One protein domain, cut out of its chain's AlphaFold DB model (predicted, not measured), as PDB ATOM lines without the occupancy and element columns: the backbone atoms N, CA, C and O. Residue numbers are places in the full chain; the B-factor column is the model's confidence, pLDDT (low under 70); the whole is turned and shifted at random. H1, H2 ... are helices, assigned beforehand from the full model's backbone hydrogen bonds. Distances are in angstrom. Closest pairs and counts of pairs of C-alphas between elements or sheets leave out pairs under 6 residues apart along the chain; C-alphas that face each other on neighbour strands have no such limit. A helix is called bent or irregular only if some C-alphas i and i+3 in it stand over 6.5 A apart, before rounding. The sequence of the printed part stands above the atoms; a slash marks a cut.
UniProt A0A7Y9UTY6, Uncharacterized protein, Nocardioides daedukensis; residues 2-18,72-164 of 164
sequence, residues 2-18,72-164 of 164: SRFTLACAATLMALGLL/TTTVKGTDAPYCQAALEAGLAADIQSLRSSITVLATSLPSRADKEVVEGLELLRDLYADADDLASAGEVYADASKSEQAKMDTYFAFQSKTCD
ATOM      1  N   SER A   2     106.178 152.708 215.030       29.42
ATOM      2  CA  SER A   2     107.408 152.285 214.366       29.42
ATOM      3  C   SER A   2     108.208 153.448 213.784       29.42
ATOM      4  O   SER A   2     107.770 154.099 212.849       29.42
ATOM      5  N   ARG A   3     109.445 153.621 214.261       29.86
ATOM      6  CA  ARG A   3     110.476 154.480 213.645       29.86
ATOM      7  C   ARG A   3     110.992 153.938 212.297       29.86
ATOM      8  O   ARG A   3     111.908 154.501 211.722       29.86
ATOM      9  N   PHE A   4     110.415 152.834 211.819       30.08
ATOM     10  CA  PHE A   4     110.783 152.147 210.580       30.08
ATOM     11  C   PHE A   4     110.022 152.653 209.348       30.08
ATOM     12  O   PHE A   4     110.477 152.425 208.235       30.08
ATOM     13  N   THR A   5     108.896 153.349 209.513       35.12
ATOM     14  CA  THR A   5     108.070 153.785 208.372       35.12
ATOM     15  C   THR A   5     108.583 155.072 207.724       35.12
ATOM     16  O   THR A   5     108.404 155.271 206.529       35.12
ATOM     17  N   LEU A   6     109.295 155.905 208.489       32.75
ATOM     18  CA  LEU A   6     109.894 157.164 208.022       32.75
ATOM     19  C   LEU A   6     111.073 156.937 207.059       32.75
ATOM     20  O   LEU A   6     111.421 157.817 206.280       32.75
ATOM     21  N   ALA A   7     111.653 155.733 207.068       33.28
ATOM     22  CA  ALA A   7     112.700 155.359 206.132       33.28
ATOM     23  C   ALA A   7     112.158 155.107 204.716       33.28
ATOM     24  O   ALA A   7     112.902 155.336 203.773       33.28
ATOM     25  N   CYS A   8     110.894 154.688 204.540       31.33
ATOM     26  CA  CYS A   8     110.347 154.282 203.234       31.33
ATOM     27  C   CYS A   8     110.130 155.438 202.250       31.33
ATOM     28  O   CYS A   8     110.342 155.255 201.059       31.33
ATOM     29  N   ALA A   9     109.740 156.627 202.713       39.69
ATOM     30  CA  ALA A   9     109.516 157.763 201.817       39.69
ATOM     31  C   ALA A   9     110.835 158.357 201.300       39.69
ATOM     32  O   ALA A   9     110.989 158.583 200.102       39.69
ATOM     33  N   ALA A  10     111.826 158.497 202.189       40.59
ATOM     34  CA  ALA A  10     113.183 158.857 201.794       40.59
ATOM     35  C   ALA A  10     113.807 157.764 200.912       40.59
ATOM     36  O   ALA A  10     114.433 158.081 199.909       40.59
ATOM     37  N   THR A  11     113.575 156.478 201.218       38.72
ATOM     38  CA  THR A  11     114.065 155.372 200.380       38.72
ATOM     39  C   THR A  11     113.283 155.142 199.096       38.72
ATOM     40  O   THR A  11     113.817 154.446 198.259       38.72
ATOM     41  N   LEU A  12     112.100 155.705 198.851       43.50
ATOM     42  CA  LEU A  12     111.443 155.572 197.538       43.50
ATOM     43  C   LEU A  12     112.084 156.496 196.494       43.50
ATOM     44  O   LEU A  12     112.407 156.044 195.399       43.50
ATOM     45  N   MET A  13     112.389 157.739 196.880       45.44
ATOM     46  CA  MET A  13     113.273 158.623 196.108       45.44
ATOM     47  C   MET A  13     114.676 158.016 195.995       45.44
ATOM     48  O   MET A  13     115.250 157.961 194.911       45.44
ATOM     49  N   ALA A  14     115.202 157.479 197.100       42.69
ATOM     50  CA  ALA A  14     116.516 156.857 197.095       42.69
ATOM     51  C   ALA A  14     116.541 155.553 196.270       42.69
ATOM     52  O   ALA A  14     117.512 155.330 195.580       42.69
ATOM     53  N   LEU A  15     115.510 154.703 196.231       44.12
ATOM     54  CA  LEU A  15     115.523 153.453 195.450       44.12
ATOM     55  C   LEU A  15     115.433 153.712 193.942       44.12
ATOM     56  O   LEU A  15     116.013 152.940 193.186       44.12
ATOM     57  N   GLY A  16     114.759 154.784 193.510       43.09
ATOM     58  CA  GLY A  16     114.773 155.213 192.106       43.09
ATOM     59  C   GLY A  16     116.115 155.816 191.664       43.09
ATOM     60  O   GLY A  16     116.458 155.747 190.487       43.09
ATOM     61  N   LEU A  17     116.890 156.366 192.608       44.16
ATOM     62  CA  LEU A  17     118.176 157.036 192.364       44.16
ATOM     63  C   LEU A  17     119.413 156.182 192.724       44.16
ATOM     64  O   LEU A  17     120.484 156.396 192.168       44.16
ATOM     65  N   LEU A  18     119.293 155.188 193.610       38.97
ATOM     66  CA  LEU A  18     120.385 154.305 194.054       38.97
ATOM     67  C   LEU A  18     120.558 153.065 193.182       38.97
ATOM     68  O   LEU A  18     121.603 152.431 193.276       38.97
ATOM     69  N   THR A  72     131.035 164.852 192.353       45.94
ATOM     70  CA  THR A  72     131.213 165.439 191.023       45.94
ATOM     71  C   THR A  72     131.125 164.322 189.984       45.94
ATOM     72  O   THR A  72     132.077 164.027 189.262       45.94
ATOM     73  N   THR A  73     129.989 163.630 189.938       53.34
ATOM     74  CA  THR A  73     129.641 162.733 188.848       53.34
ATOM     75  C   THR A  73     129.443 163.622 187.635       53.34
ATOM     76  O   THR A  73     128.492 164.384 187.521       53.34
ATOM     77  N   THR A  74     130.427 163.617 186.738       51.62
ATOM     78  CA  THR A  74     130.314 164.363 185.488       51.62
ATOM     79  C   THR A  74     129.274 163.656 184.629       51.62
ATOM     80  O   THR A  74     129.608 162.741 183.877       51.62
ATOM     81  N   VAL A  75     128.016 164.064 184.758       58.91
ATOM     82  CA  VAL A  75     126.931 163.615 183.894       58.91
ATOM     83  C   VAL A  75     127.203 164.162 182.488       58.91
ATOM     84  O   VAL A  75     127.362 165.369 182.295       58.91
ATOM     85  N   LYS A  76     127.336 163.279 181.495       55.12
ATOM     86  CA  LYS A  76     127.663 163.644 180.105       55.12
ATOM     87  C   LYS A  76     126.522 163.256 179.175       55.12
ATOM     88  O   LYS A  76     125.920 162.207 179.344       55.12
ATOM     89  N   GLY A  77     126.283 164.070 178.147       67.25
ATOM     90  CA  GLY A  77     125.269 163.809 177.121       67.25
ATOM     91  C   GLY A  77     124.251 164.939 176.995       67.25
ATOM     92  O   GLY A  77     124.323 165.940 177.704       67.25
ATOM     93  N   THR A  78     123.303 164.785 176.071       78.06
ATOM     94  CA  THR A  78     122.227 165.767 175.841       78.06
ATOM     95  C   THR A  78     121.279 165.898 177.028       78.06
ATOM     96  O   THR A  78     120.685 166.955 177.208       78.06
ATOM     97  N   ASP A  79     121.189 164.859 177.860       80.69
ATOM     98  CA  ASP A  79     120.320 164.806 179.041       80.69
ATOM     99  C   ASP A  79     121.073 165.129 180.344       80.69
ATOM    100  O   ASP A  79     120.521 165.011 181.436       80.69
ATOM    101  N   ALA A  80     122.331 165.580 180.248       81.00
ATOM    102  CA  ALA A  80     123.147 165.945 181.402       81.00
ATOM    103  C   ALA A  80     122.475 166.910 182.401       81.00
ATOM    104  O   ALA A  80     122.528 166.623 183.596       81.00
ATOM    105  N   PRO A  81     121.817 168.013 181.980       80.75
ATOM    106  CA  PRO A  81     121.155 168.906 182.936       80.75
ATOM    107  C   PRO A  81     119.988 168.227 183.666       80.75
ATOM    108  O   PRO A  81     119.773 168.495 184.844       80.75
ATOM    109  N   TYR A  82     119.274 167.321 182.993       81.12
ATOM    110  CA  TYR A  82     118.183 166.557 183.594       81.12
ATOM    111  C   TYR A  82     118.696 165.577 184.646       81.12
ATOM    112  O   TYR A  82     118.191 165.533 185.765       81.12
ATOM    113  N   CYS A  83     119.751 164.835 184.324       82.50
ATOM    114  CA  CYS A  83     120.308 163.843 185.235       82.50
ATOM    115  C   CYS A  83     121.101 164.459 186.395       82.50
ATOM    116  O   CYS A  83     121.085 163.919 187.498       82.50
ATOM    117  N   GLN A  84     121.709 165.632 186.196       82.31
ATOM    118  CA  GLN A  84     122.273 166.415 187.295       82.31
ATOM    119  C   GLN A  84     121.177 166.868 188.271       82.31
ATOM    120  O   GLN A  84     121.308 166.676 189.477       82.31
ATOM    121  N   ALA A  85     120.062 167.395 187.759       80.88
ATOM    122  CA  ALA A  85     118.933 167.805 188.591       80.88
ATOM    123  C   ALA A  85     118.258 166.619 189.303       80.88
ATOM    124  O   ALA A  85     117.801 166.755 190.436       80.88
ATOM    125  N   ALA A  86     118.226 165.442 188.667       81.12
ATOM    126  CA  ALA A  86     117.761 164.199 189.281       81.12
ATOM    127  C   ALA A  86     118.613 163.818 190.496       81.12
ATOM    128  O   ALA A  86     118.075 163.535 191.567       81.12
ATOM    129  N   LEU A  87     119.938 163.865 190.343       80.44
ATOM    130  CA  LEU A  87     120.884 163.600 191.423       80.44
ATOM    131  C   LEU A  87     120.730 164.614 192.563       80.44
ATOM    132  O   LEU A  87     120.650 164.227 193.726       80.44
ATOM    133  N   GLU A  88     120.642 165.905 192.238       79.56
ATOM    134  CA  GLU A  88     120.443 166.981 193.217       79.56
ATOM    135  C   GLU A  88     119.116 166.846 193.970       79.56
ATOM    136  O   GLU A  88     119.074 167.070 195.177       79.56
ATOM    137  N   ALA A  89     118.037 166.437 193.294       78.94
ATOM    138  CA  ALA A  89     116.767 166.120 193.944       78.94
ATOM    139  C   ALA A  89     116.917 164.940 194.921       78.94
ATOM    140  O   ALA A  89     116.406 164.994 196.036       78.94
ATOM    141  N   GLY A  90     117.665 163.902 194.537       73.75
ATOM    142  CA  GLY A  90     117.933 162.740 195.387       73.75
ATOM    143  C   GLY A  90     118.788 163.028 196.621       73.75
ATOM    144  O   GLY A  90     118.658 162.341 197.632       73.75
ATOM    145  N   LEU A  91     119.653 164.039 196.540       78.00
ATOM    146  CA  LEU A  91     120.547 164.465 197.619       78.00
ATOM    147  C   LEU A  91     119.993 165.638 198.441       78.00
ATOM    148  O   LEU A  91     120.664 166.104 199.363       78.00
ATOM    149  N   ALA A  92     118.796 166.132 198.118       78.31
ATOM    150  CA  ALA A  92     118.216 167.287 198.783       78.31
ATOM    151  C   ALA A  92     118.009 167.018 200.284       78.31
ATOM    152  O   ALA A  92     117.246 166.138 200.683       78.31
ATOM    153  N   ALA A  93     118.680 167.810 201.124       77.12
ATOM    154  CA  ALA A  93     118.563 167.724 202.579       77.12
ATOM    155  C   ALA A  93     117.303 168.427 203.121       77.12
ATOM    156  O   ALA A  93     116.898 168.190 204.259       77.12
ATOM    157  N   ASP A  94     116.686 169.291 202.313       80.56
ATOM    158  CA  ASP A  94     115.528 170.095 202.680       80.56
ATOM    159  C   ASP A  94     114.542 170.265 201.510       80.56
ATOM    160  O   ASP A  94     114.857 170.044 200.337       80.56
ATOM    161  N   ILE A  95     113.323 170.682 201.853       80.75
ATOM    162  CA  ILE A  95     112.203 170.805 200.917       80.75
ATOM    163  C   ILE A  95     112.409 171.907 199.865       80.75
ATOM    164  O   ILE A  95     111.921 171.775 198.744       80.75
ATOM    165  N   GLN A  96     113.138 172.988 200.175       84.94
ATOM    166  CA  GLN A  96     113.378 174.071 199.215       84.94
ATOM    167  C   GLN A  96     114.401 173.654 198.161       84.94
ATOM    168  O   GLN A  96     114.188 173.903 196.970       84.94
ATOM    169  N   SER A  97     115.465 172.974 198.592       81.88
ATOM    170  CA  SER A  97     116.438 172.344 197.701       81.88
ATOM    171  C   SER A  97     115.741 171.356 196.766       81.88
ATOM    172  O   SER A  97     115.896 171.443 195.551       81.88
ATOM    173  N   LEU A  98     114.860 170.507 197.303       79.69
ATOM    174  CA  LEU A  98     114.106 169.547 196.497       79.69
ATOM    175  C   LEU A  98     113.175 170.222 195.476       79.69
ATOM    176  O   LEU A  98     113.189 169.865 194.299       79.69
ATOM    177  N   ARG A  99     112.394 171.229 195.889       84.69
ATOM    178  CA  ARG A  99     111.513 172.001 194.987       84.69
ATOM    179  C   ARG A  99     112.291 172.671 193.854       84.69
ATOM    180  O   ARG A  99     111.827 172.696 192.709       84.69
ATOM    181  N   SER A 100     113.470 173.201 194.168       86.31
ATOM    182  CA  SER A 100     114.356 173.819 193.180       86.31
ATOM    183  C   SER A 100     114.824 172.782 192.160       86.31
ATOM    184  O   SER A 100     114.647 172.989 190.959       86.31
ATOM    185  N   SER A 101     115.298 171.621 192.617       81.62
ATOM    186  CA  SER A 101     115.727 170.524 191.742       81.62
ATOM    187  C   SER A 101     114.585 169.975 190.877       81.62
ATOM    188  O   SER A 101     114.777 169.738 189.686       81.62
ATOM    189  N   ILE A 102     113.367 169.854 191.417       84.19
ATOM    190  CA  ILE A 102     112.175 169.442 190.650       84.19
ATOM    191  C   ILE A 102     111.820 170.466 189.564       84.19
ATOM    192  O   ILE A 102     111.440 170.097 188.452       84.19
ATOM    193  N   THR A 103     111.982 171.758 189.849       87.25
ATOM    194  CA  THR A 103     111.781 172.810 188.843       87.25
ATOM    195  C   THR A 103     112.778 172.654 187.697       87.25
ATOM    196  O   THR A 103     112.389 172.699 186.527       87.25
ATOM    197  N   VAL A 104     114.051 172.395 188.012       84.94
ATOM    198  CA  VAL A 104     115.075 172.133 186.993       84.94
ATOM    199  C   VAL A 104     114.739 170.865 186.205       84.94
ATOM    200  O   VAL A 104     114.760 170.916 184.977       84.94
ATOM    201  N   LEU A 105     114.330 169.771 186.859       84.19
ATOM    202  CA  LEU A 105     113.877 168.529 186.212       84.19
ATOM    203  C   LEU A 105     112.751 168.766 185.196       84.19
ATOM    204  O   LEU A 105     112.810 168.246 184.085       84.19
ATOM    205  N   ALA A 106     111.759 169.594 185.536       87.00
ATOM    206  CA  ALA A 106     110.655 169.919 184.632       87.00
ATOM    207  C   ALA A 106     111.113 170.731 183.414       87.00
ATOM    208  O   ALA A 106     110.674 170.476 182.295       87.00
ATOM    209  N   THR A 107     112.024 171.687 183.609       88.06
ATOM    210  CA  THR A 107     112.554 172.509 182.504       88.06
ATOM    211  C   THR A 107     113.566 171.782 181.621       88.06
ATOM    212  O   THR A 107     113.747 172.151 180.463       88.06
ATOM    213  N   SER A 108     114.224 170.758 182.162       85.56
ATOM    214  CA  SER A 108     115.257 169.971 181.484       85.56
ATOM    215  C   SER A 108     114.734 168.640 180.945       85.56
ATOM    216  O   SER A 108     115.512 167.870 180.384       85.56
ATOM    217  N   LEU A 109     113.430 168.371 181.088       86.38
ATOM    218  CA  LEU A 109     112.827 167.102 180.712       86.38
ATOM    219  C   LEU A 109     113.125 166.776 179.234       86.38
ATOM    220  O   LEU A 109     112.811 167.583 178.352       86.38
ATOM    221  N   PRO A 110     113.711 165.604 178.930       86.44
ATOM    222  CA  PRO A 110     114.040 165.245 177.560       86.44
ATOM    223  C   PRO A 110     112.792 165.205 176.678       86.44
ATOM    224  O   PRO A 110     111.758 164.671 177.069       86.44
ATOM    225  N   SER A 111     112.905 165.663 175.430       87.88
ATOM    226  CA  SER A 111     111.775 165.725 174.485       87.88
ATOM    227  C   SER A 111     111.164 164.365 174.122       87.88
ATOM    228  O   SER A 111     110.112 164.309 173.496       87.88
ATOM    229  N   ARG A 112     111.853 163.270 174.460       87.06
ATOM    230  CA  ARG A 112     111.379 161.886 174.315       87.06
ATOM    231  C   ARG A 112     110.499 161.419 175.480       87.06
ATOM    232  O   ARG A 112     110.077 160.271 175.467       87.06
ATOM    233  N   ALA A 113     110.316 162.242 176.511       87.31
ATOM    234  CA  ALA A 113     109.437 161.927 177.625       87.31
ATOM    235  C   ALA A 113     107.989 161.881 177.130       87.31
ATOM    236  O   ALA A 113     107.463 162.861 176.598       87.31
ATOM    237  N   ASP A 114     107.358 160.725 177.299       89.81
ATOM    238  CA  ASP A 114     105.963 160.535 176.932       89.81
ATOM    239  C   ASP A 114     105.028 161.252 177.917       89.81
ATOM    240  O   ASP A 114     105.413 161.633 179.025       89.81
ATOM    241  N   LYS A 115     103.760 161.417 177.526       90.81
ATOM    242  CA  LYS A 115     102.758 162.153 178.313       90.81
ATOM    243  C   LYS A 115     102.645 161.659 179.763       90.81
ATOM    244  O   LYS A 115     102.500 162.471 180.666       90.81
ATOM    245  N   GLU A 116     102.736 160.354 179.990       87.62
ATOM    246  CA  GLU A 116     102.641 159.760 181.331       87.62
ATOM    247  C   GLU A 116     103.837 160.132 182.223       87.62
ATOM    248  O   GLU A 116     103.667 160.315 183.425       87.62
ATOM    249  N   VAL A 117     105.026 160.324 181.637       87.75
ATOM    250  CA  VAL A 117     106.227 160.807 182.342       87.75
ATOM    251  C   VAL A 117     106.056 162.268 182.747       87.75
ATOM    252  O   VAL A 117     106.395 162.636 183.870       87.75
ATOM    253  N   VAL A 118     105.507 163.092 181.847       91.00
ATOM    254  CA  VAL A 118     105.203 164.501 182.134       91.00
ATOM    255  C   VAL A 118     104.188 164.600 183.271       91.00
ATOM    256  O   VAL A 118     104.446 165.289 184.251       91.00
ATOM    257  N   GLU A 119     103.079 163.857 183.189       91.31
ATOM    258  CA  GLU A 119     102.050 163.840 184.237       91.31
ATOM    259  C   GLU A 119     102.598 163.333 185.581       91.31
ATOM    260  O   GLU A 119     102.235 163.859 186.631       91.31
ATOM    261  N   GLY A 120     103.484 162.331 185.569       85.56
ATOM    262  CA  GLY A 120     104.153 161.844 186.777       85.56
ATOM    263  C   GLY A 120     105.038 162.905 187.435       85.56
ATOM    264  O   GLY A 120     104.988 163.071 188.653       85.56
ATOM    265  N   LEU A 121     105.802 163.662 186.642       88.00
ATOM    266  CA  LEU A 121     106.626 164.766 187.142       88.00
ATOM    267  C   LEU A 121     105.784 165.946 187.645       88.00
ATOM    268  O   LEU A 121     106.142 166.571 188.640       88.00
ATOM    269  N   GLU A 122     104.669 166.254 186.985       90.31
ATOM    270  CA  GLU A 122     103.738 167.295 187.433       90.31
ATOM    271  C   GLU A 122     103.103 166.935 188.777       90.31
ATOM    272  O   GLU A 122     103.129 167.759 189.688       90.31
ATOM    273  N   LEU A 123     102.640 165.691 188.941       86.88
ATOM    274  CA  LEU A 123     102.140 165.190 190.225       86.88
ATOM    275  C   LEU A 123     103.200 165.296 191.321       86.88
ATOM    276  O   LEU A 123     102.901 165.735 192.429       86.88
ATOM    277  N   LEU A 124     104.445 164.936 190.999       84.25
ATOM    278  CA  LEU A 124     105.562 165.066 191.925       84.25
ATOM    279  C   LEU A 124     105.764 166.535 192.329       84.25
ATOM    280  O   LEU A 124     105.860 166.852 193.513       84.25
ATOM    281  N   ARG A 125     105.794 167.451 191.357       86.19
ATOM    282  CA  ARG A 125     105.958 168.887 191.610       86.19
ATOM    283  C   ARG A 125     104.846 169.435 192.490       86.19
ATOM    284  O   ARG A 125     105.152 170.168 193.423       86.19
ATOM    285  N   ASP A 126     103.599 169.099 192.197       86.69
ATOM    286  CA  ASP A 126     102.446 169.608 192.935       86.69
ATOM    287  C   ASP A 126     102.452 169.068 194.379       86.69
ATOM    288  O   ASP A 126     102.304 169.837 195.327       86.69
ATOM    289  N   LEU A 127     102.792 167.788 194.563       83.44
ATOM    290  CA  LEU A 127     102.981 167.177 195.881       83.44
ATOM    291  C   LEU A 127     104.044 167.914 196.711       83.44
ATOM    292  O   LEU A 127     103.814 168.235 197.878       83.44
ATOM    293  N   TYR A 128     105.202 168.218 196.121       79.94
ATOM    294  CA  TYR A 128     106.267 168.928 196.832       79.94
ATOM    295  C   TYR A 128     106.016 170.431 196.966       79.94
ATOM    296  O   TYR A 128     106.580 171.042 197.873       79.94
ATOM    297  N   ALA A 129     105.191 171.041 196.111       83.31
ATOM    298  CA  ALA A 129     104.815 172.450 196.213       83.31
ATOM    299  C   ALA A 129     103.970 172.727 197.465       83.31
ATOM    300  O   ALA A 129     104.173 173.757 198.111       83.31
ATOM    301  N   ASP A 130     103.097 171.786 197.827       79.31
ATOM    302  CA  ASP A 130     102.189 171.912 198.969       79.31
ATOM    303  C   ASP A 130     102.768 171.347 200.278       79.31
ATOM    304  O   ASP A 130     102.299 171.694 201.360       79.31
ATOM    305  N   ALA A 131     103.803 170.503 200.216       79.50
ATOM    306  CA  ALA A 131     104.391 169.887 201.405       79.50
ATOM    307  C   ALA A 131     105.261 170.858 202.221       79.50
ATOM    308  O   ALA A 131     106.209 171.428 201.686       79.50
ATOM    309  N   ASP A 132     105.012 170.984 203.525       80.00
ATOM    310  CA  ASP A 132     105.820 171.821 204.429       80.00
ATOM    311  C   ASP A 132     107.238 171.267 204.669       80.00
ATOM    312  O   ASP A 132     108.184 172.021 204.903       80.00
ATOM    313  N   ASP A 133     107.397 169.945 204.589       78.56
ATOM    314  CA  ASP A 133     108.653 169.237 204.818       78.56
ATOM    315  C   ASP A 133     108.708 167.898 204.054       78.56
ATOM    316  O   ASP A 133     107.717 167.430 203.486       78.56
ATOM    317  N   LEU A 134     109.889 167.269 204.034       71.62
ATOM    318  CA  LEU A 134     110.128 166.015 203.309       71.62
ATOM    319  C   LEU A 134     109.333 164.820 203.867       71.62
ATOM    320  O   LEU A 134     108.977 163.920 203.106       71.62
ATOM    321  N   ALA A 135     109.053 164.784 205.173       73.25
ATOM    322  CA  ALA A 135     108.258 163.715 205.771       73.25
ATOM    323  C   ALA A 135     106.783 163.856 205.378       73.25
ATOM    324  O   ALA A 135     106.186 162.875 204.933       73.25
ATOM    325  N   SER A 136     106.247 165.078 205.437       72.69
ATOM    326  CA  SER A 136     104.889 165.402 204.984       72.69
ATOM    327  C   SER A 136     104.679 165.044 203.509       72.69
ATOM    328  O   SER A 136     103.670 164.441 203.151       72.69
ATOM    329  N   ALA A 137     105.666 165.307 202.648       68.38
ATOM    330  CA  ALA A 137     105.622 164.885 201.246       68.38
ATOM    331  C   ALA A 137     105.541 163.353 201.083       68.38
ATOM    332  O   ALA A 137     104.794 162.836 200.250       68.38
ATOM    333  N   GLY A 138     106.277 162.610 201.913       68.88
ATOM    334  CA  GLY A 138     106.225 161.151 201.945       68.88
ATOM    335  C   GLY A 138     104.854 160.590 202.323       68.88
ATOM    336  O   GLY A 138     104.418 159.587 201.756       68.88
ATOM    337  N   GLU A 139     104.164 161.241 203.257       69.94
ATOM    338  CA  GLU A 139     102.803 160.870 203.656       69.94
ATOM    339  C   GLU A 139     101.791 161.165 202.543       69.94
ATOM    340  O   GLU A 139     100.956 160.311 202.249       69.94
ATOM    341  N   VAL A 140     101.918 162.302 201.853       69.25
ATOM    342  CA  VAL A 140     101.064 162.642 200.700       69.25
ATOM    343  C   VAL A 140     101.266 161.654 199.548       69.25
ATOM    344  O   VAL A 140     100.296 161.230 198.925       69.25
ATOM    345  N   TYR A 141     102.501 161.206 199.296       70.44
ATOM    346  CA  TYR A 141     102.764 160.165 198.294       70.44
ATOM    347  C   TYR A 141     102.079 158.840 198.654       70.44
ATOM    348  O   TYR A 141     101.496 158.169 197.800       70.44
ATOM    349  N   ALA A 142     102.145 158.458 199.931       72.19
ATOM    350  CA  ALA A 142     101.533 157.228 200.419       72.19
ATOM    351  C   ALA A 142      99.995 157.274 200.372       72.19
ATOM    352  O   ALA A 142      99.375 156.234 200.141       72.19
ATOM    353  N   ASP A 143      99.401 158.455 200.567       74.12
ATOM    354  CA  ASP A 143      97.951 158.680 200.495       74.12
ATOM    355  C   ASP A 143      97.438 158.899 199.059       74.12
ATOM    356  O   ASP A 143      96.242 158.762 198.795       74.12
ATOM    357  N   ALA A 144      98.339 159.175 198.106       78.00
ATOM    358  CA  ALA A 144      97.995 159.318 196.698       78.00
ATOM    359  C   ALA A 144      97.282 158.067 196.158       78.00
ATOM    360  O   ALA A 144      97.540 156.923 196.551       78.00
ATOM    361  N   SER A 145      96.382 158.267 195.199       84.31
ATOM    362  CA  SER A 145      95.668 157.159 194.578       84.31
ATOM    363  C   SER A 145      96.629 156.233 193.827       84.31
ATOM    364  O   SER A 145      97.667 156.644 193.309       84.31
ATOM    365  N   LYS A 146      96.237 154.964 193.656       84.94
ATOM    366  CA  LYS A 146      97.019 153.993 192.866       84.94
ATOM    367  C   LYS A 146      97.323 154.477 191.446       84.94
ATOM    368  O   LYS A 146      98.335 154.093 190.873       84.94
ATOM    369  N   SER A 147      96.431 155.282 190.866       81.38
ATOM    370  CA  SER A 147      96.641 155.845 189.534       81.38
ATOM    371  C   SER A 147      97.696 156.947 189.533       81.38
ATOM    372  O   SER A 147      98.389 157.092 188.533       81.38
ATOM    373  N   GLU A 148      97.801 157.736 190.600       82.75
ATOM    374  CA  GLU A 148      98.820 158.781 190.741       82.75
ATOM    375  C   GLU A 148     100.178 158.158 191.053       82.75
ATOM    376  O   GLU A 148     101.164 158.501 190.405       82.75
ATOM    377  N   GLN A 149     100.208 157.164 191.946       78.56
ATOM    378  CA  GLN A 149     101.404 156.364 192.222       78.56
ATOM    379  C   GLN A 149     101.956 155.733 190.937       78.56
ATOM    380  O   GLN A 149     103.120 155.932 190.623       78.56
ATOM    381  N   ALA A 150     101.110 155.106 190.111       82.81
ATOM    382  CA  ALA A 150     101.551 154.514 188.843       82.81
ATOM    383  C   ALA A 150     102.156 155.532 187.852       82.81
ATOM    384  O   ALA A 150     103.069 155.198 187.091       82.81
ATOM    385  N   LYS A 151     101.666 156.778 187.841       84.62
ATOM    386  CA  LYS A 151     102.229 157.847 187.002       84.62
ATOM    387  C   LYS A 151     103.578 158.320 187.534       84.62
ATOM    388  O   LYS A 151     104.517 158.469 186.755       84.62
ATOM    389  N   MET A 152     103.697 158.498 188.848       82.56
ATOM    390  CA  MET A 152     104.973 158.830 189.488       82.56
ATOM    391  C   MET A 152     106.004 157.703 189.300       82.56
ATOM    392  O   MET A 152     107.142 157.978 188.932       82.56
ATOM    393  N   ASP A 153     105.594 156.436 189.405       82.69
ATOM    394  CA  ASP A 153     106.431 155.264 189.107       82.69
ATOM    395  C   ASP A 153     106.907 155.252 187.644       82.69
ATOM    396  O   ASP A 153     108.068 154.953 187.360       82.69
ATOM    397  N   THR A 154     106.030 155.623 186.703       84.81
ATOM    398  CA  THR A 154     106.385 155.754 185.279       84.81
ATOM    399  C   THR A 154     107.446 156.835 185.072       84.81
ATOM    400  O   THR A 154     108.402 156.633 184.316       84.81
ATOM    401  N   TYR A 155     107.322 157.960 185.779       85.88
ATOM    402  CA  TYR A 155     108.343 159.001 185.796       85.88
ATOM    403  C   TYR A 155     109.679 158.490 186.362       85.88
ATOM    404  O   TYR A 155     110.714 158.668 185.717       85.88
ATOM    405  N   PHE A 156     109.676 157.801 187.509       82.75
ATOM    406  CA  PHE A 156     110.904 157.262 188.107       82.75
ATOM    407  C   PHE A 156     111.594 156.236 187.197       82.75
ATOM    408  O   PHE A 156     112.815 156.269 187.037       82.75
ATOM    409  N   ALA A 157     110.828 155.373 186.525       81.81
ATOM    410  CA  ALA A 157     111.368 154.421 185.557       81.81
ATOM    411  C   ALA A 157     112.020 155.122 184.349       81.81
ATOM    412  O   ALA A 157     113.081 154.702 183.876       81.81
ATOM    413  N   PHE A 158     111.412 156.206 183.855       84.19
ATOM    414  CA  PHE A 158     111.999 157.023 182.793       84.19
ATOM    415  C   PHE A 158     113.288 157.718 183.245       84.19
ATOM    416  O   PHE A 158     114.265 157.729 182.490       84.19
ATOM    417  N   GLN A 159     113.289 158.285 184.456       82.00
ATOM    418  CA  GLN A 159     114.442 158.963 185.039       82.00
ATOM    419  C   GLN A 159     115.625 158.000 185.158       82.00
ATOM    420  O   GLN A 159     116.693 158.296 184.630       82.00
ATOM    421  N   SER A 160     115.406 156.820 185.750       80.19
ATOM    422  CA  SER A 160     116.434 155.782 185.869       80.19
ATOM    423  C   SER A 160     116.993 155.393 184.501       80.19
ATOM    424  O   SER A 160     118.194 155.469 184.309       80.19
ATOM    425  N   LYS A 161     116.147 155.094 183.507       80.31
ATOM    426  CA  LYS A 161     116.612 154.719 182.158       80.31
ATOM    427  C   LYS A 161     117.364 155.838 181.427       80.31
ATOM    428  O   LYS A 161     118.157 155.568 180.530       80.31
ATOM    429  N   THR A 162     117.035 157.090 181.722       78.69
ATOM    430  CA  THR A 162     117.652 158.261 181.087       78.69
ATOM    431  C   THR A 162     118.996 158.614 181.712       78.69
ATOM    432  O   THR A 162     119.840 159.172 181.016       78.69
ATOM    433  N   CYS A 163     119.170 158.313 182.998       76.31
ATOM    434  CA  CYS A 163     120.337 158.694 183.787       76.31
ATOM    435  C   CYS A 163     121.270 157.530 184.139       76.31
ATOM    436  O   CYS A 163     122.214 157.750 184.895       76.31
ATOM    437  N   ASP A 164     120.996 156.341 183.597       65.81
ATOM    438  CA  ASP A 164     121.883 155.168 183.590       65.81
ATOM    439  C   ASP A 164     123.123 155.386 182.701       65.81
ATOM    440  O   ASP A 164     122.988 156.006 181.614       65.81
TER     441      ASP A 164
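Overview. This is residues 2 to 18 and 72 to 164 of the 164 residues of an uncharacterized protein of Nocardioides daedukensis (UniProt A0A7Y9UTY6). Three helices, H2, H3 and H4, fold back on each other side by side as an arch, with H3 between H2 and H4. The longest helix, H6, crosses H4 and bridges the arch's open side, its far end reaching H2; H1 covers part of the same side, and H5 sits across one end, where H1 and H4 meet it. The printed part has 110 residues with six named helices, H1 to H6 in chain order, and no named strand: the class is all helix. It is compact, with a radius of gyration of the C-alphas of 13.3 A and spans of 42 by 31 by 22 A.

Arrangement. Start with H1, residues 6 to 18, and look at Met 13, whose C-alpha is 6.3 A from that of Gly 90 in H2, residues 80 to 90. With its residues 13 to 17 alone H1 touches H2, at a shallow tilt of 20 degrees, opposite ways. H2 and H3, residues 95 to 107, form a helical hairpin; their closest C-alphas, of Ala 89 and Ser 101, are 5.0 A apart, and the tilt is a shallow 24 degrees. H3 forms a second helical hairpin with H4, residues 115 to 130, at a shallow tilt of 25 degrees, the closest C-alphas being those of Ile 102 and Arg 125, 6.3 A apart. H2 and H4 are apart. Next find H5, residues 134 to 143: it touches H1, about perpendicular at 90 degrees, and the closest C-alphas, of Ala 9 and Gly 138, are 4.7 A apart. H4 touches H5 with residues 127 to 128 alone, closest at the C-alphas of Tyr 128 and Ala 137, 6.0 A. H6, residues 146 to 163, touches H4 and is only just about perpendicular to it, at 73 degrees; the C-alphas of Gly 120 and Met 152 come within 4.1 A. H6 touches H2 with residues 159 to 163 alone, closest at Cys 83 and Cys 163, whose C-alphas are 5.3 A apart. The helix packing is part aligned, part crossed: of 8 touching pairs given a tilt, 3 are at a shallow one. Every O i to N i+4 pair is within hydrogen-bond range in H2, H3, H4, H5 and H6; in H1 it is 7 of 9.

Along the chain. Find C-alpha 6 at (109.894, 157.164, 208.022); from there H1 runs 17.7 A to C-alpha 18. H1 is neither bent nor irregular, but only just: C-alphas 6 and 9 are 6.2 A apart. H2 measures 15.3 A, H3 18.5 A and H5 14.5 A. H4 begins at C-alpha 115, (102.758, 162.153, 178.313), and runs 22.9 A. H6 runs 25.5 A, ending at C-alpha 163, (120.337, 158.694, 183.787).

Size, cuts and confidence. The two C-alphas farthest apart, of Ser 2 and Thr 78, are 43.4 A apart. Residues 19 to 71 are not printed, and C-alphas 18 and 72 stand 15.8 A apart across this cut. Of the links that are printed whole, H3 to H4 is short and the others are tight. The mean pLDDT of the printed part is 73.4; it is under 70 at residues 2 to 18, 72 to 77, 137 to 140 and 164.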